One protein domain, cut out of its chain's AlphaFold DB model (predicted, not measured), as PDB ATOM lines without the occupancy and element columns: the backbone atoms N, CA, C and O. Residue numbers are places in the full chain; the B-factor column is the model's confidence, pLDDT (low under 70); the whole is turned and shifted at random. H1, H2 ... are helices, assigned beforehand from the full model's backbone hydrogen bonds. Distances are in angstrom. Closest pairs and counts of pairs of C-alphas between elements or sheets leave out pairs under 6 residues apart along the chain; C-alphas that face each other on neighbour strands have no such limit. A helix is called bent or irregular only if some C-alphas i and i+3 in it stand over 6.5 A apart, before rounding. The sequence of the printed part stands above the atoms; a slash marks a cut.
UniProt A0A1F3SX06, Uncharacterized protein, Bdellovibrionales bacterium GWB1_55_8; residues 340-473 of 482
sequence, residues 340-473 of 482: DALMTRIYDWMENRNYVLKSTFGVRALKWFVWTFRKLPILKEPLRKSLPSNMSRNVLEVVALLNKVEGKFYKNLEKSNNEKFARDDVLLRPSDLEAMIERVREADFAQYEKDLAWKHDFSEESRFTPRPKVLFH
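What this domain is: This is residues 340 to 473 of the 482 residues of an uncharacterized protein of Bdellovibrionales bacterium GWB1_55_8 (UniProt A0A1F3SX06). Two long helices, H4 and H5, stand steeply to each other in a loose arrangement, residues 409 to 413 in the middle of H4 packing on residues 433 to 440 of H5; residues 341 to 345 of H1 pack on residues 430 to 437 of H5, and H2 packs on residues 393 to 401 of H4. Residues 377 to 382 and 453 to 466 stick out. The printed part has 134 residues with six named helices, H1 to H6, and no named strand: all helix, loose, radius of gyration of the C-alphas 19.6 A, flat, 57 by 52 by 24 A.

Where its parts are: H1, residues 340 to 353, begins at C-alpha 340 (479.886, 399.582, 384.177). H2 is 361 to 373, H3 381 to 385. H4, 393 to 424, spans 46.0 A, with a kink of 30 degrees near 408; H5, 430 to 455, 37.4 A. H6, 460 to 464, is irregular, C-alphas 461 and 464 being 7.3 A apart; it ends at C-alpha 464 (446.202, 382.027, 383.488).

How they stand to each other: H1 touches H5 with 341 to 345 alone, closest C-alphas Ala 341 and Glu 434, 6.5 A, at a steep tilt of 44 degrees. H2 touches H4, closest C-alphas Lys 367 and Arg 393, 6.4 A. H4 touches H5, closest C-alphas Leu 413 and Leu 433, 7.1 A, at a steep tilt of 55 degrees, opposite ways. H3 and H6 touch no helix. O i to N i+4 pairs are within hydrogen-bond range throughout H1, H2, H3 and H5, 24 of 28 in H4, 0 of 1 in H6, where O i to N i+3 gives 0 of 2.

The domain as a whole: The farthest C-alphas, Glu 381 and Glu 460, are 59.7 A apart. The printed part has no cut, and no link is long. Mean pLDDT of the printed part is 79.3; 34 residues are under 70, among them 377 to 387 and 454 to 469.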
ATOM      1  N   ASP A 340     480.626 398.971 385.289       94.06
ATOM      2  CA  ASP A 340     479.886 399.582 384.177       94.06
ATOM      3  C   ASP A 340     479.261 398.530 383.256       94.06
ATOM      4  O   ASP A 340     478.075 398.635 382.931       94.06
ATOM      5  N   ALA A 341     480.025 397.503 382.869       93.62
ATOM      6  CA  ALA A 341     479.517 396.392 382.067       93.62
ATOM      7  C   ALA A 341     478.375 395.673 382.799       93.62
ATOM      8  O   ALA A 341     477.309 395.437 382.229       93.62
ATOM      9  N   LEU A 342     478.557 395.392 384.093       94.50
ATOM     10  CA  LEU A 342     477.541 394.740 384.912       94.50
ATOM     11  C   LEU A 342     476.286 395.600 385.080       94.50
ATOM     12  O   LEU A 342     475.188 395.093 384.870       94.50
ATOM     13  N   MET A 343     476.418 396.887 385.417       94.25
ATOM     14  CA  MET A 343     475.255 397.767 385.578       94.25
ATOM     15  C   MET A 343     474.477 397.952 384.279       94.25
ATOM     16  O   MET A 343     473.250 397.923 384.304       94.25
ATOM     17  N   THR A 344     475.174 398.071 383.147       93.56
ATOM     18  CA  THR A 344     474.534 398.159 381.827       93.56
ATOM     19  C   THR A 344     473.667 396.925 381.562       93.56
ATOM     20  O   THR A 344     472.516 397.051 381.151       93.56
ATOM     21  N   ARG A 345     474.179 395.722 381.865       93.06
ATOM     22  CA  ARG A 345     473.402 394.480 381.732       93.06
ATOM     23  C   ARG A 345     472.268 394.384 382.753       93.06
ATOM     24  O   ARG A 345     471.182 393.963 382.384       93.06
ATOM     25  N   ILE A 346     472.472 394.813 384.000       92.25
ATOM     26  CA  ILE A 346     471.409 394.856 385.020       92.25
ATOM     27  C   ILE A 346     470.227 395.701 384.541       92.25
ATOM     28  O   ILE A 346     469.089 395.243 384.648       92.25
ATOM     29  N   TYR A 347     470.484 396.890 383.991       92.75
ATOM     30  CA  TYR A 347     469.430 397.736 383.434       92.75
ATOM     31  C   TYR A 347     468.748 397.085 382.232       92.75
ATOM     32  O   TYR A 347     467.523 396.993 382.233       92.75
ATOM     33  N   ASP A 348     469.504 396.516 381.288       91.50
ATOM     34  CA  ASP A 348     468.914 395.751 380.180       91.50
ATOM     35  C   ASP A 348     468.009 394.613 380.675       91.50
ATOM     36  O   ASP A 348     466.933 394.378 380.132       91.50
ATOM     37  N   TRP A 349     468.401 393.902 381.733       91.12
ATOM     38  CA  TRP A 349     467.590 392.815 382.273       91.12
ATOM     39  C   TRP A 349     466.327 393.308 382.976       91.12
ATOM     40  O   TRP A 349     465.297 392.635 382.913       91.12
ATOM     41  N   MET A 350     466.388 394.461 383.641       89.44
ATOM     42  CA  MET A 350     465.214 395.093 384.240       89.44
ATOM     43  C   MET A 350     464.220 395.533 383.162       89.44
ATOM     44  O   MET A 350     463.039 395.215 383.277       89.44
ATOM     45  N   GLU A 351     464.699 396.197 382.107       88.06
ATOM     46  CA  GLU A 351     463.860 396.742 381.032       88.06
ATOM     47  C   GLU A 351     463.328 395.651 380.096       88.06
ATOM     48  O   GLU A 351     462.128 395.548 379.859       88.06
ATOM     49  N   ASN A 352     464.216 394.795 379.586       88.81
ATOM     50  CA  ASN A 352     463.910 393.900 378.469       88.81
ATOM     51  C   ASN A 352     463.659 392.451 378.900       88.81
ATOM     52  O   ASN A 352     463.198 391.634 378.103       88.81
ATOM     53  N   ARG A 353     463.981 392.095 380.151       86.88
ATOM     54  CA  ARG A 353     463.860 390.714 380.663       86.88
ATOM     55  C   ARG A 353     463.073 390.604 381.967       86.88
ATOM     56  O   ARG A 353     462.979 389.509 382.519       86.88
ATOM     57  N   ASN A 354     462.474 391.705 382.429       83.25
ATOM     58  CA  ASN A 354     461.580 391.757 383.586       83.25
ATOM     59  C   ASN A 354     462.225 391.246 384.896       83.25
ATOM     60  O   ASN A 354     461.572 390.596 385.724       83.25
ATOM     61  N   TYR A 355     463.528 391.503 385.066       86.56
ATOM     62  CA  TYR A 355     464.248 391.198 386.300       86.56
ATOM     63  C   TYR A 355     463.961 392.239 387.393       86.56
ATOM     64  O   TYR A 355     463.912 393.436 387.126       86.56
ATOM     65  N   VAL A 356     463.850 391.799 388.653       83.88
ATOM     66  CA  VAL A 356     463.644 392.688 389.816       83.88
ATOM     67  C   VAL A 356     464.549 392.364 391.002       83.88
ATOM     68  O   VAL A 356     464.804 391.199 391.325       83.88
ATOM     69  N   LEU A 357     465.047 393.410 391.670       82.25
ATOM     70  CA  LEU A 357     465.875 393.277 392.870       82.25
ATOM     71  C   LEU A 357     464.990 392.935 394.072       82.25
ATOM     72  O   LEU A 357     464.254 393.783 394.579       82.25
ATOM     73  N   LYS A 358     465.064 391.707 394.584       78.44
ATOM     74  CA  LYS A 358     464.277 391.307 395.758       78.44
ATOM     75  C   LYS A 358     465.099 391.362 397.041       78.44
ATOM     76  O   LYS A 358     466.195 390.815 397.119       78.44
ATOM     77  N   SER A 359     464.521 391.973 398.072       72.25
ATOM     78  CA  SER A 359     465.099 391.996 399.418       72.25
ATOM     79  C   SER A 359     465.270 390.589 399.984       72.25
ATOM     80  O   SER A 359     464.313 389.810 400.009       72.25
ATOM     81  N   THR A 360     466.446 390.280 400.527       72.19
ATOM     82  CA  THR A 360     466.648 389.075 401.346       72.19
ATOM     83  C   THR A 360     466.404 389.381 402.827       72.19
ATOM     84  O   THR A 360     466.398 390.542 403.236       72.19
ATOM     85  N   PHE A 361     466.201 388.356 403.665       68.38
ATOM     86  CA  PHE A 361     466.028 388.546 405.114       68.38
ATOM     87  C   PHE A 361     467.190 389.341 405.739       68.38
ATOM     88  O   PHE A 361     466.952 390.351 406.400       68.38
ATOM     89  N   GLY A 362     468.439 388.982 405.420       68.25
ATOM     90  CA  GLY A 362     469.623 389.708 405.901       68.25
ATOM     91  C   GLY A 362     469.663 391.198 405.523       68.25
ATOM     92  O   GLY A 362     470.040 392.028 406.346       68.25
ATOM     93  N   VAL A 363     469.207 391.571 404.319       72.75
ATOM     94  CA  VAL A 363     469.137 392.987 403.906       72.75
ATOM     95  C   VAL A 363     468.046 393.723 404.683       72.75
ATOM     96  O   VAL A 363     468.265 394.849 405.130       72.75
ATOM     97  N   ARG A 364     466.897 393.078 404.925       75.50
ATOM     98  CA  ARG A 364     465.821 393.640 405.759       75.50
ATOM     99  C   ARG A 364     466.277 393.873 407.204       75.50
ATOM    100  O   ARG A 364     465.975 394.927 407.763       75.50
ATOM    101  N   ALA A 365     467.042 392.944 407.779       69.75
ATOM    102  CA  ALA A 365     467.616 393.085 409.117       69.75
ATOM    103  C   ALA A 365     468.643 394.230 409.190       69.75
ATOM    104  O   ALA A 365     468.555 395.076 410.081       69.75
ATOM    105  N   LEU A 366     469.559 394.323 408.215       73.44
ATOM    106  CA  LEU A 366     470.530 395.421 408.123       73.44
ATOM    107  C   LEU A 366     469.837 396.784 407.981       73.44
ATOM    108  O   LEU A 366     470.188 397.731 408.680       73.44
ATOM    109  N   LYS A 367     468.811 396.872 407.125       77.56
ATOM    110  CA  LYS A 367     467.960 398.061 406.946       77.56
ATOM    111  C   LYS A 367     467.315 398.504 408.258       77.56
ATOM    112  O   LYS A 367     467.353 399.691 408.581       77.56
ATOM    113  N   TRP A 368     466.738 397.570 409.018       76.44
ATOM    114  CA  TRP A 368     466.150 397.870 410.325       76.44
ATOM    115  C   TRP A 368     467.207 398.356 411.323       76.44
ATOM    116  O   TRP A 368     466.989 399.372 411.985       76.44
ATOM    117  N   PHE A 369     468.364 397.694 411.382       75.12
ATOM    118  CA  PHE A 369     469.463 398.063 412.273       75.12
ATOM    119  C   PHE A 369     470.002 399.467 411.956       75.12
ATOM    120  O   PHE A 369     469.951 400.359 412.801       75.12
ATOM    121  N   VAL A 370     470.431 399.713 410.716       76.19
ATOM    122  CA  VAL A 370     470.965 401.018 410.288       76.19
ATOM    123  C   VAL A 370     469.954 402.132 410.558       76.19
ATOM    124  O   VAL A 370     470.305 403.161 411.134       76.19
ATOM    125  N   TRP A 371     468.679 401.931 410.212       76.44
ATOM    126  CA  TRP A 371     467.660 402.962 410.403       76.44
ATOM    127  C   TRP A 371     467.350 403.258 411.874       76.44
ATOM    128  O   TRP A 371     467.144 404.419 412.231       76.44
ATOM    129  N   THR A 372     467.278 402.225 412.713       75.44
ATOM    130  CA  THR A 372     466.922 402.359 414.133       75.44
ATOM    131  C   THR A 372     468.049 403.020 414.914       75.44
ATOM    132  O   THR A 372     467.809 403.914 415.723       75.44
ATOM    133  N   PHE A 373     469.292 402.633 414.633       74.06
ATOM    134  CA  PHE A 373     470.426 403.048 415.444       74.06
ATOM    135  C   PHE A 373     471.085 404.355 414.968       74.06
ATOM    136  O   PHE A 373     471.711 405.029 415.782       74.06
ATOM    137  N   ARG A 374     470.870 404.819 413.723       74.94
ATOM    138  CA  ARG A 374     471.520 406.043 413.188       74.94
ATOM    139  C   ARG A 374     471.236 407.350 413.939       74.94
ATOM    140  O   ARG A 374     471.979 408.310 413.771       74.94
ATOM    141  N   LYS A 375     470.166 407.418 414.741       69.31
ATOM    142  CA  LYS A 375     469.803 408.618 415.526       69.31
ATOM    143  C   LYS A 375     470.084 408.485 417.024       69.31
ATOM    144  O   LYS A 375     469.841 409.437 417.759       69.31
ATOM    145  N   LEU A 376     470.575 407.334 417.491       70.31
ATOM    146  CA  LEU A 376     470.779 407.113 418.919       70.31
ATOM    147  C   LEU A 376     472.106 407.739 419.385       70.31
ATOM    148  O   LEU A 376     473.162 407.382 418.860       70.31
ATOM    149  N   PRO A 377     472.084 408.623 420.400       60.38
ATOM    150  CA  PRO A 377     473.292 409.259 420.936       60.38
ATOM    151  C   PRO A 377     474.216 408.282 421.685       60.38
ATOM    152  O   PRO A 377     475.343 408.633 422.011       60.38
ATOM    153  N   ILE A 378     473.751 407.056 421.945       61.84
ATOM    154  CA  ILE A 378     474.489 406.001 422.659       61.84
ATOM    155  C   ILE A 378     475.545 405.334 421.754       61.84
ATOM    156  O   ILE A 378     476.492 404.720 422.246       61.84
ATOM    157  N   LEU A 379     475.423 405.455 420.426       60.66
ATOM    158  CA  LEU A 379     476.461 404.971 419.519       60.66
ATOM    159  C   LEU A 379     477.699 405.868 419.601       60.66
ATOM    160  O   LEU A 379     477.598 407.092 419.528       60.66
ATOM    161  N   LYS A 380     478.886 405.253 419.658       61.03
ATOM    162  CA  LYS A 380     480.157 405.984 419.579       61.03
ATOM    163  C   LYS A 380     480.196 406.840 418.304       61.03
ATOM    164  O   LYS A 380     479.877 406.355 417.221       61.03
ATOM    165  N   GLU A 381     480.653 408.084 418.431       58.59
ATOM    166  CA  GLU A 381     480.780 409.072 417.346       58.59
ATOM    167  C   GLU A 381     481.308 408.541 415.995       58.59
ATOM    168  O   GLU A 381     480.672 408.820 414.978       58.59
ATOM    169  N   PRO A 382     482.395 407.740 415.917       56.72
ATOM    170  CA  PRO A 382     482.862 407.204 414.633       56.72
ATOM    171  C   PRO A 382     481.850 406.274 413.948       56.72
ATOM    172  O   PRO A 382     481.774 406.249 412.724       56.72
ATOM    173  N   LEU A 383     481.041 405.545 414.724       49.31
ATOM    174  CA  LEU A 383     479.988 404.669 414.211       49.31
ATOM    175  C   LEU A 383     478.720 405.457 413.858       49.31
ATOM    176  O   LEU A 383     478.030 405.120 412.907       49.31
ATOM    177  N   ARG A 384     478.413 406.537 414.588       58.69
ATOM    178  CA  ARG A 384     477.288 407.427 414.260       58.69
ATOM    179  C   ARG A 384     477.532 408.184 412.950       58.69
ATOM    180  O   ARG A 384     476.622 408.299 412.138       58.69
ATOM    181  N   LYS A 385     478.763 408.657 412.733       58.53
ATOM    182  CA  LYS A 385     479.177 409.385 411.521       58.53
ATOM    183  C   LYS A 385     479.242 408.517 410.262       58.53
ATOM    184  O   LYS A 385     479.155 409.061 409.168       58.53
ATOM    185  N   SER A 386     479.390 407.199 410.397       57.41
ATOM    186  CA  SER A 386     479.419 406.275 409.258       57.41
ATOM    187  C   SER A 386     478.033 405.794 408.815       57.41
ATOM    188  O   SER A 386     477.921 405.158 407.767       57.41
ATOM    189  N   LEU A 387     476.972 406.092 409.578       63.50
ATOM    190  CA  LEU A 387     475.608 405.709 409.223       63.50
ATOM    191  C   LEU A 387     474.947 406.794 408.350       63.50
ATOM    192  O   LEU A 387     474.874 407.951 408.765       63.50
ATOM    193  N   PRO A 388     474.413 406.441 407.169       72.88
ATOM    194  CA  PRO A 388     473.825 407.399 406.234       72.88
ATOM    195  C   PRO A 388     472.566 408.053 406.822       72.88
ATOM    196  O   PRO A 388     471.549 407.397 407.092       72.88
ATOM    197  N   SER A 389     472.632 409.367 407.025       75.75
ATOM    198  CA  SER A 389     471.553 410.152 407.626       75.75
ATOM    199  C   SER A 389     470.525 410.614 406.592       75.75
ATOM    200  O   SER A 389     469.339 410.668 406.923       75.75
ATOM    201  N   ASN A 390     470.944 410.856 405.343       83.25
ATOM    202  CA  ASN A 390     470.066 411.322 404.263       83.25
ATOM    203  C   ASN A 390     469.368 410.198 403.488       83.25
ATOM    204  O   ASN A 390     468.274 410.412 402.977       83.25
ATOM    205  N   MET A 391     469.923 408.982 403.440       84.69
ATOM    206  CA  MET A 391     469.295 407.895 402.678       84.69
ATOM    207  C   MET A 391     467.968 407.432 403.287       84.69
ATOM    208  O   MET A 391     467.847 407.235 404.506       84.69
ATOM    209  N   SER A 392     466.990 407.179 402.414       85.44
ATOM    210  CA  SER A 392     465.744 406.506 402.774       85.44
ATOM    211  C   SER A 392     465.984 405.018 403.062       85.44
ATOM    212  O   SER A 392     466.982 404.415 402.662       85.44
ATOM    213  N   ARG A 393     465.021 404.382 403.735       84.50
ATOM    214  CA  ARG A 393     465.033 402.931 403.968       84.50
ATOM    215  C   ARG A 393     465.083 402.106 402.677       84.50
ATOM    216  O   ARG A 393     465.520 400.961 402.728       84.50
ATOM    217  N   ASN A 394     464.557 402.629 401.573       87.00
ATOM    218  CA  ASN A 394     464.498 401.915 400.298       87.00
ATOM    219  C   ASN A 394     465.803 402.093 399.519       87.00
ATOM    220  O   ASN A 394     466.346 401.105 399.035       87.00
ATOM    221  N   VAL A 395     466.387 403.293 399.547       86.38
ATOM    222  CA  VAL A 395     467.715 403.556 398.975       86.38
ATOM    223  C   VAL A 395     468.771 402.658 399.623       86.38
ATOM    224  O   VAL A 395     469.533 401.999 398.923       86.38
ATOM    225  N   LEU A 396     468.775 402.545 400.960       85.25
ATOM    226  CA  LEU A 396     469.713 401.662 401.675       85.25
ATOM    227  C   LEU A 396     469.620 400.204 401.232       85.25
ATOM    228  O   LEU A 396     470.623 399.498 401.154       85.25
ATOM    229  N   GLU A 397     468.402 399.754 400.964       85.19
ATOM    230  CA  GLU A 397     468.135 398.403 400.508       85.19
ATOM    231  C   GLU A 397     468.632 398.182 399.080       85.19
ATOM    232  O   GLU A 397     469.298 397.180 398.834       85.19
ATOM    233  N   VAL A 398     468.378 399.124 398.166       87.25
ATOM    234  CA  VAL A 398     468.890 399.061 396.788       87.25
ATOM    235  C   VAL A 398     470.417 399.026 396.786       87.25
ATOM    236  O   VAL A 398     470.998 398.127 396.184       87.25
ATOM    237  N   VAL A 399     471.074 399.922 397.530       86.12
ATOM    238  CA  VAL A 399     472.543 399.957 397.647       86.12
ATOM    239  C   VAL A 399     473.089 398.629 398.183       86.12
ATOM    240  O   VAL A 399     474.043 398.079 397.632       86.12
ATOM    241  N   ALA A 400     472.477 398.074 399.234       84.44
ATOM    242  CA  ALA A 400     472.901 396.797 399.804       84.44
ATOM    243  C   ALA A 400     472.725 395.626 398.824       84.44
ATOM    244  O   ALA A 400     473.597 394.758 398.741       84.44
ATOM    245  N   LEU A 401     471.615 395.597 398.076       85.25
ATOM    246  CA  LEU A 401     471.360 394.576 397.061       85.25
ATOM    247  C   LEU A 401     472.375 394.673 395.923       85.25
ATOM    248  O   LEU A 401     472.994 393.665 395.595       85.25
ATOM    249  N   LEU A 402     472.608 395.872 395.388       87.00
ATOM    250  CA  LEU A 402     473.570 396.118 394.316       87.00
ATOM    251  C   LEU A 402     475.000 395.721 394.718       87.00
ATOM    252  O   LEU A 402     475.658 395.002 393.972       87.00
ATOM    253  N   ASN A 403     475.461 396.067 395.924       85.38
ATOM    254  CA  ASN A 403     476.781 395.635 396.411       85.38
ATOM    255  C   ASN A 403     476.905 394.102 396.493       85.38
ATOM    256  O   ASN A 403     477.963 393.527 396.231       85.38
ATOM    257  N   LYS A 404     475.815 393.415 396.855       84.12
ATOM    258  CA  LYS A 404     475.776 391.950 396.904       84.12
ATOM    259  C   LYS A 404     475.838 391.333 395.507       84.12
ATOM    260  O   LYS A 404     476.492 390.303 395.341       84.12
ATOM    261  N   VAL A 405     475.163 391.954 394.535       84.81
ATOM    262  CA  VAL A 405     475.251 391.591 393.115       84.81
ATOM    263  C   VAL A 405     476.696 391.721 392.653       84.81
ATOM    264  O   VAL A 405     477.293 390.728 392.246       84.81
ATOM    265  N   GLU A 406     477.291 392.904 392.808       87.44
ATOM    266  CA  GLU A 406     478.659 393.184 392.366       87.44
ATOM    267  C   GLU A 406     479.657 392.166 392.909       87.44
ATOM    268  O   GLU A 406     480.377 391.548 392.127       87.44
ATOM    269  N   GLY A 407     479.672 391.930 394.226       85.62
ATOM    270  CA  GLY A 407     480.678 391.074 394.864       85.62
ATOM    271  C   GLY A 407     480.730 389.637 394.330       85.62
ATOM    272  O   GLY A 407     481.722 388.935 394.533       85.62
ATOM    273  N   LYS A 408     479.683 389.191 393.632       83.50
ATOM    274  CA  LYS A 408     479.588 387.854 393.037       83.50
ATOM    275  C   LYS A 408     480.075 387.797 391.597       83.50
ATOM    276  O   LYS A 408     480.617 386.773 391.194       83.50
ATOM    277  N   PHE A 409     479.914 388.881 390.844       89.56
ATOM    278  CA  PHE A 409     480.486 388.998 389.506       89.56
ATOM    279  C   PHE A 409     481.956 389.398 389.584       89.56
ATOM    280  O   PHE A 409     482.789 388.780 388.925       89.56
ATOM    281  N   TYR A 410     482.283 390.374 390.435       89.25
ATOM    282  CA  TYR A 410     483.578 391.048 390.455       89.25
ATOM    283  C   TYR A 410     484.750 390.070 390.551       89.25
ATOM    284  O   TYR A 410     485.627 390.087 389.696       89.25
ATOM    285  N   LYS A 411     484.730 389.150 391.525       88.25
ATOM    286  CA  LYS A 411     485.824 388.180 391.721       88.25
ATOM    287  C   LYS A 411     486.038 387.273 390.510       88.25
ATOM    288  O   LYS A 411     487.174 386.937 390.191       88.25
ATOM    289  N   ASN A 412     484.957 386.872 389.843       90.44
ATOM    290  CA  ASN A 412     485.038 386.010 388.667       90.44
ATOM    291  C   ASN A 412     485.557 386.788 387.454       90.44
ATOM    292  O   ASN A 412     486.426 386.288 386.746       90.44
ATOM    293  N   LEU A 413     485.072 388.018 387.247       93.44
ATOM    294  CA  LEU A 413     485.542 388.900 386.175       93.44
ATOM    295  C   LEU A 413     487.022 389.249 386.355       93.44
ATOM    296  O   LEU A 413     487.805 389.100 385.423       93.44
ATOM    297  N   GLU A 414     487.423 389.632 387.565       93.56
ATOM    298  CA  GLU A 414     488.808 389.952 387.904       93.56
ATOM    299  C   GLU A 414     489.733 388.753 387.702       93.56
ATOM    300  O   GLU A 414     490.767 388.878 387.041       93.56
ATOM    301  N   LYS A 415     489.341 387.577 388.207       94.62
ATOM    302  CA  LYS A 415     490.096 386.338 388.015       94.62
ATOM    303  C   LYS A 415     490.283 386.030 386.529       94.62
ATOM    304  O   LYS A 415     491.417 385.855 386.097       94.62
ATOM    305  N   SER A 416     489.210 386.014 385.740       94.94
ATOM    306  CA  SER A 416     489.306 385.709 384.307       94.94
ATOM    307  C   SER A 416     490.077 386.767 383.524       94.94
ATOM    308  O   SER A 416     490.782 386.420 382.580       94.94
ATOM    309  N   ASN A 417     489.997 388.040 383.919       95.19
ATOM    310  CA  ASN A 417     490.799 389.101 383.317       95.19
ATOM    311  C   ASN A 417     492.295 388.892 383.577       95.19
ATOM    312  O   ASN A 417     493.109 389.014 382.666       95.19
ATOM    313  N   ASN A 418     492.651 388.526 384.809       94.69
ATOM    314  CA  ASN A 418     494.031 388.235 385.188       94.69
ATOM    315  C   ASN A 418     494.567 386.980 384.492       94.69
ATOM    316  O   ASN A 418     495.687 387.001 383.994       94.69
ATOM    317  N   GLU A 419     493.766 385.915 384.405       95.56
ATOM    318  CA  GLU A 419     494.123 384.690 383.679       95.56
ATOM    319  C   GLU A 419     494.307 384.949 382.179       95.56
ATOM    320  O   GLU A 419     495.256 384.442 381.580       95.56
ATOM    321  N   LYS A 420     493.434 385.764 381.573       94.25
ATOM    322  CA  LYS A 420     493.560 386.161 380.166       94.25
ATOM    323  C   LYS A 420     494.830 386.972 379.928       94.25
ATOM    324  O   LYS A 420     495.581 386.641 379.018       94.25
ATOM    325  N   PHE A 421     495.123 387.947 380.788       94.31
ATOM    326  CA  PHE A 421     496.355 388.727 380.690       94.31
ATOM    327  C   PHE A 421     497.609 387.861 380.866       94.31
ATOM    328  O   PHE A 421     498.555 387.989 380.099       94.31
ATOM    329  N   ALA A 422     497.612 386.937 381.828       94.25
ATOM    330  CA  ALA A 422     498.748 386.047 382.055       94.25
ATOM    331  C   ALA A 422     499.023 385.112 380.865       94.25
ATOM    332  O   ALA A 422     500.180 384.800 380.592       94.25
ATOM    333  N   ARG A 423     497.969 384.662 380.172       93.75
ATOM    334  CA  ARG A 423     498.071 383.723 379.048       93.75
ATOM    335  C   ARG A 423     498.362 384.416 377.717       93.75
ATOM    336  O   ARG A 423     499.225 383.955 376.978       93.75
ATOM    337  N   ASP A 424     497.639 385.493 377.430       92.06
ATOM    338  CA  ASP A 424     497.548 386.082 376.090       92.06
ATOM    339  C   ASP A 424     498.142 387.502 376.020       92.06
ATOM    340  O   ASP A 424     498.151 388.110 374.955       92.06
ATOM    341  N   ASP A 425     498.604 388.060 377.149       90.88
ATOM    342  CA  ASP A 425     499.107 389.439 377.258       90.88
ATOM    343  C   ASP A 425     498.085 390.499 376.790       90.88
ATOM    344  O   ASP A 425     498.440 391.563 376.287       90.88
ATOM    345  N   VAL A 426     496.790 390.206 376.972       92.25
ATOM    346  CA  VAL A 426     495.649 391.093 376.684       92.25
ATOM    347  C   VAL A 426     494.591 391.027 377.786       92.25
ATOM    348  O   VAL A 426     494.504 390.050 378.528       92.25
ATOM    349  N   LEU A 427     493.756 392.063 377.896       93.31
ATOM    350  CA  LEU A 427     492.650 392.115 378.858       93.31
ATOM    351  C   LEU A 427     491.344 391.595 378.233       93.31
ATOM    352  O   LEU A 427     491.244 391.350 377.029       93.31
ATOM    353  N   LEU A 428     490.323 391.387 379.063       92.25
ATOM    354  CA  LEU A 428     488.964 391.137 378.588       92.25
ATOM    355  C   LEU A 428     488.422 392.396 377.908       92.25
ATOM    356  O   LEU A 428     488.485 393.494 378.463       92.25
ATOM    357  N   ARG A 429     487.844 392.225 376.719       87.50
ATOM    358  CA  ARG A 429     487.093 393.292 376.046       87.50
ATOM    359  C   ARG A 429     485.722 393.485 376.686       87.50
ATOM    360  O   ARG A 429     485.221 392.555 377.322       87.50
ATOM    361  N   PRO A 430     485.051 394.619 376.418       85.19
ATOM    362  CA  PRO A 430     483.653 394.808 376.795       85.19
ATOM    363  C   PRO A 430     482.752 393.635 376.379       85.19
ATOM    364  O   PRO A 430     482.017 393.111 377.207       85.19
ATOM    365  N   SER A 431     482.895 393.124 375.151       85.62
ATOM    366  CA  SER A 431     482.121 391.967 374.674       85.62
ATOM    367  C   SER A 431     482.439 390.661 375.413       85.62
ATOM    368  O   SER A 431     481.542 389.848 375.647       85.62
ATOM    369  N   ASP A 432     483.693 390.457 375.832       90.75
ATOM    370  CA  ASP A 432     484.071 389.290 376.636       90.75
ATOM    371  C   ASP A 432     483.444 389.381 378.042       90.75
ATOM    372  O   ASP A 432     482.935 388.383 378.563       90.75
ATOM    373  N   LEU A 433     483.447 390.581 378.643       92.38
ATOM    374  CA  LEU A 433     482.797 390.858 379.928       92.38
ATOM    375  C   LEU A 433     481.288 390.620 379.838       92.38
ATOM    376  O   LEU A 433     480.735 389.917 380.681       92.38
ATOM    377  N   GLU A 434     480.630 391.137 378.800       91.31
ATOM    378  CA  GLU A 434     479.198 390.930 378.559       91.31
ATOM    379  C   GLU A 434     478.850 389.445 378.440       91.31
ATOM    380  O   GLU A 434     477.953 388.965 379.135       91.31
ATOM    381  N   ALA A 435     479.604 388.682 377.642       92.38
ATOM    382  CA  ALA A 435     479.393 387.243 377.494       92.38
ATOM    383  C   ALA A 435     479.604 386.473 378.813       92.38
ATOM    384  O   ALA A 435     478.940 385.470 379.081       92.38
ATOM    385  N   MET A 436     480.537 386.910 379.662       93.25
ATOM    386  CA  MET A 436     480.705 386.347 381.004       93.25
ATOM    387  C   MET A 436     479.526 386.675 381.922       93.25
ATOM    388  O   MET A 436     479.027 385.790 382.616       93.25
ATOM    389  N   ILE A 437     479.080 387.931 381.917       93.94
ATOM    390  CA  ILE A 437     477.965 388.414 382.735       93.94
ATOM    391  C   ILE A 437     476.664 387.690 382.345       93.94
ATOM    392  O   ILE A 437     475.940 387.220 383.223       93.94
ATOM    393  N   GLU A 438     476.409 387.505 381.046       92.25
ATOM    394  CA  GLU A 438     475.250 386.753 380.550       92.25
ATOM    395  C   GLU A 438     475.265 385.287 380.968       92.25
ATOM    396  O   GLU A 438     474.250 384.794 381.454       92.25
ATOM    397  N   ARG A 439     476.409 384.597 380.879       90.88
ATOM    398  CA  ARG A 439     476.507 383.197 381.326       90.88
ATOM    399  C   ARG A 439     476.134 383.030 382.798       90.88
ATOM    400  O   ARG A 439     475.457 382.072 383.165       90.88
ATOM    401  N   VAL A 440     476.551 383.970 383.650       87.94
ATOM    402  CA  VAL A 440     476.183 383.960 385.074       87.94
ATOM    403  C   VAL A 440     474.681 384.207 385.252       87.94
ATOM    404  O   VAL A 440     474.052 383.524 386.059       87.94
ATOM    405  N   ARG A 441     474.087 385.133 384.487       89.56
ATOM    406  CA  ARG A 441     472.632 385.359 384.502       89.56
ATOM    407  C   ARG A 441     471.863 384.113 384.064       89.56
ATOM    408  O   ARG A 441     470.881 383.758 384.710       89.56
ATOM    409  N   GLU A 442     472.266 383.465 382.976       89.56
ATOM    410  CA  GLU A 442     471.604 382.263 382.457       89.56
ATOM    411  C   GLU A 442     471.627 381.122 383.471       89.56
ATOM    412  O   GLU A 442     470.602 380.478 383.692       89.56
ATOM    413  N   ALA A 443     472.759 380.924 384.150       85.75
ATOM    414  CA  ALA A 443     472.863 379.950 385.229       85.75
ATOM    415  C   ALA A 443     471.933 380.285 386.413       85.75
ATOM    416  O   ALA A 443     471.248 379.398 386.929       85.75
ATOM    417  N   ASP A 444     471.863 381.560 386.819       83.38
ATOM    418  CA  ASP A 444     470.948 382.023 387.873       83.38
ATOM    419  C   ASP A 444     469.474 381.824 387.475       83.38
ATOM    420  O   ASP A 444     468.668 381.358 388.281       83.38
ATOM    421  N   PHE A 445     469.134 382.102 386.213       85.56
ATOM    422  CA  PHE A 445     467.792 381.905 385.669       85.56
ATOM    423  C   PHE A 445     467.387 380.429 385.640       85.56
ATOM    424  O   PHE A 445     466.325 380.077 386.147       85.56
ATOM    425  N   ALA A 446     468.257 379.551 385.134       86.06
ATOM    426  CA  ALA A 446     467.996 378.115 385.095       86.06
ATOM    427  C   ALA A 446     467.768 377.534 386.501       86.06
ATOM    428  O   ALA A 446     466.942 376.640 386.688       86.06
ATOM    429  N   GLN A 447     468.469 378.048 387.517       81.06
ATOM    430  CA  GLN A 447     468.202 377.661 388.900       81.06
ATOM    431  C   GLN A 447     466.860 378.208 389.404       81.06
ATOM    432  O   GLN A 447     466.114 377.491 390.070       81.06
ATOM    433  N   TYR A 448     466.534 379.464 389.088       81.25
ATOM    434  CA  TYR A 448     465.243 380.057 389.432       81.25
ATOM    435  C   TYR A 448     464.066 379.237 388.877       81.25
ATOM    436  O   TYR A 448     463.106 379.004 389.615       81.25
ATOM    437  N   GLU A 449     464.163 378.752 387.635       82.81
ATOM    438  CA  GLU A 449     463.154 377.891 387.006       82.81
ATOM    439  C   GLU A 449     462.997 376.544 387.724       82.81
ATOM    440  O   GLU A 449     461.873 376.150 388.040       82.81
ATOM    441  N   LYS A 450     464.106 375.868 388.061       82.50
ATOM    442  CA  LYS A 450     464.075 374.607 388.831       82.50
ATOM    443  C   LYS A 450     463.349 374.773 390.164       82.50
ATOM    444  O   LYS A 450     462.518 373.952 390.538       82.50
ATOM    445  N   ASP A 451     463.633 375.860 390.868       74.44
ATOM    446  CA  ASP A 451     463.007 376.142 392.153       74.44
ATOM    447  C   ASP A 451     461.522 376.526 392.028       74.44
ATOM    448  O   ASP A 451     460.759 376.328 392.975       74.44
ATOM    449  N   LEU A 452     461.109 377.163 390.925       75.62
ATOM    450  CA  LEU A 452     459.692 377.430 390.657       75.62
ATOM    451  C   LEU A 452     458.936 376.126 390.415       75.62
ATOM    452  O   LEU A 452     457.881 375.938 391.013       75.62
ATOM    453  N   ALA A 453     459.508 375.227 389.610       75.56
ATOM    454  CA  ALA A 453     458.952 373.900 389.366       75.56
ATOM    455  C   ALA A 453     458.837 373.068 390.651       75.56
ATOM    456  O   ALA A 453     457.899 372.299 390.801       75.56
ATOM    457  N   TRP A 454     459.746 373.258 391.613       69.31
ATOM    458  CA  TRP A 454     459.641 372.614 392.923       69.31
ATOM    459  C   TRP A 454     458.537 373.211 393.816       69.31
ATOM    460  O   TRP A 454     457.904 372.487 394.579       69.31
ATOM    461  N   LYS A 455     458.302 374.532 393.757       65.31
ATOM    462  CA  LYS A 455     457.299 375.215 394.603       65.31
ATOM    463  C   LYS A 455     455.872 375.120 394.073       65.31
ATOM    464  O   LYS A 455     454.935 375.251 394.856       65.31
ATOM    465  N   HIS A 456     455.719 374.953 392.768       61.75
ATOM    466  CA  HIS A 456     454.434 374.803 392.111       61.75
ATOM    467  C   HIS A 456     454.381 373.408 391.496       61.75
ATOM    468  O   HIS A 456     454.907 373.195 390.409       61.75
ATOM    469  N   ASP A 457     453.744 372.464 392.193       54.34
ATOM    470  CA  ASP A 457     453.232 371.258 391.544       54.34
ATOM    471  C   ASP A 457     452.177 371.737 390.534       54.34
ATOM    472  O   ASP A 457     451.123 372.256 390.913       54.34
ATOM    473  N   PHE A 458     452.543 371.761 389.253       51.16
ATOM    474  CA  PHE A 458     451.759 372.399 388.198       51.16
ATOM    475  C   PHE A 458     450.504 371.564 387.897       51.16
ATOM    476  O   PHE A 458     450.491 370.764 386.961       51.16
ATOM    477  N   SER A 459     449.423 371.772 388.655       53.94
ATOM    478  CA  SER A 459     448.079 371.427 388.184       53.94
ATOM    479  C   SER A 459     447.704 372.331 386.996       53.94
ATOM    480  O   SER A 459     448.140 373.483 386.904       53.94
ATOM    481  N   GLU A 460     446.908 371.818 386.050       53.53
ATOM    482  CA  GLU A 460     446.585 372.510 384.787       53.53
ATOM    483  C   GLU A 460     445.910 373.891 384.949       53.53
ATOM    484  O   GLU A 460     445.885 374.674 383.997       53.53
ATOM    485  N   GLU A 461     445.419 374.237 386.143       50.59
ATOM    486  CA  GLU A 461     444.721 375.498 386.430       50.59
ATOM    487  C   GLU A 461     445.629 376.742 386.455       50.59
ATOM    488  O   GLU A 461     445.135 377.866 386.377       50.59
ATOM    489  N   SER A 462     446.960 376.599 386.495       51.94
ATOM    490  CA  SER A 462     447.868 377.753 386.612       51.94
ATOM    491  C   SER A 462     448.220 378.448 385.283       51.94
ATOM    492  O   SER A 462     449.068 379.340 385.276       51.94
ATOM    493  N   ARG A 463     447.618 378.068 384.144       52.25
ATOM    494  CA  ARG A 463     447.951 378.640 382.814       52.25
ATOM    495  C   ARG A 463     447.514 380.102 382.624       52.25
ATOM    496  O   ARG A 463     447.920 380.721 381.644       52.25
ATOM    497  N   PHE A 464     446.729 380.656 383.550       53.38
ATOM    498  CA  PHE A 464     446.202 382.027 383.488       53.38
ATOM    499  C   PHE A 464     446.851 383.012 384.470       53.38
ATOM    500  O   PHE A 464     446.458 384.177 384.507       53.38
ATOM    501  N   THR A 465     447.848 382.597 385.258       53.53
ATOM    502  CA  THR A 465     448.579 383.536 386.117       53.53
ATOM    503  C   THR A 465     449.680 384.248 385.322       53.53
ATOM    504  O   THR A 465     450.381 383.613 384.528       53.53
ATOM    505  N   PRO A 466     449.860 385.574 385.498       55.56
ATOM    506  CA  PRO A 466     450.978 386.289 384.893       55.56
ATOM    507  C   PRO A 466     452.288 385.592 385.255       55.56
ATOM    508  O   PRO A 466     452.484 385.227 386.419       55.56
ATOM    509  N   ARG A 467     453.192 385.416 384.278       56.34
ATOM    510  CA  ARG A 467     454.513 384.839 384.557       56.34
ATOM    511  C   ARG A 467     455.156 385.623 385.711       56.34
ATOM    512  O   ARG A 467     455.205 386.855 385.640       56.34
ATOM    513  N   PRO A 468     455.618 384.948 386.775       63.62
ATOM    514  CA  PRO A 468     456.198 385.630 387.918       63.62
ATOM    515  C   PRO A 468     457.429 386.427 387.475       63.62
ATOM    516  O   PRO A 468     458.207 385.968 386.637       63.62
ATOM    517  N   LYS A 469     457.607 387.628 388.044       68.19
ATOM    518  CA  LYS A 469     458.799 388.449 387.792       68.19
ATOM    519  C   LYS A 469     460.063 387.635 388.088       68.19
ATOM    520  O   LYS A 469     460.130 386.933 389.109       68.19
ATOM    521  N   VAL A 470     461.061 387.746 387.212       71.94
ATOM    522  CA  VAL A 470     462.327 387.028 387.370       71.94
ATOM    523  C   VAL A 470     463.120 387.708 388.474       71.94
ATOM    524  O   VAL A 470     463.315 388.922 388.478       71.94
ATOM    525  N   LEU A 471     463.536 386.940 389.472       68.94
ATOM    526  CA  LEU A 471     464.266 387.503 390.597       68.94
ATOM    527  C   LEU A 471     465.743 387.563 390.248       68.94
ATOM    528  O   LEU A 471     466.322 386.552 389.860       68.94
ATOM    529  N   PHE A 472     466.360 388.718 390.482       65.56
ATOM    530  CA  PHE A 472     467.804 388.758 390.619       65.56
ATOM    531  C   PHE A 472     468.208 387.807 391.749       65.56
ATOM    532  O   PHE A 472     467.820 388.010 392.904       65.56
ATOM    533  N   HIS A 473     469.037 386.817 391.420       57.78
ATOM    534  CA  HIS A 473     469.916 386.141 392.357       57.78
ATOM    535  C   HIS A 473     469.295 385.135 393.311       57.78
ATOM    536  O   HIS A 473     469.334 385.304 394.536       57.78
TER     537      HIS A 473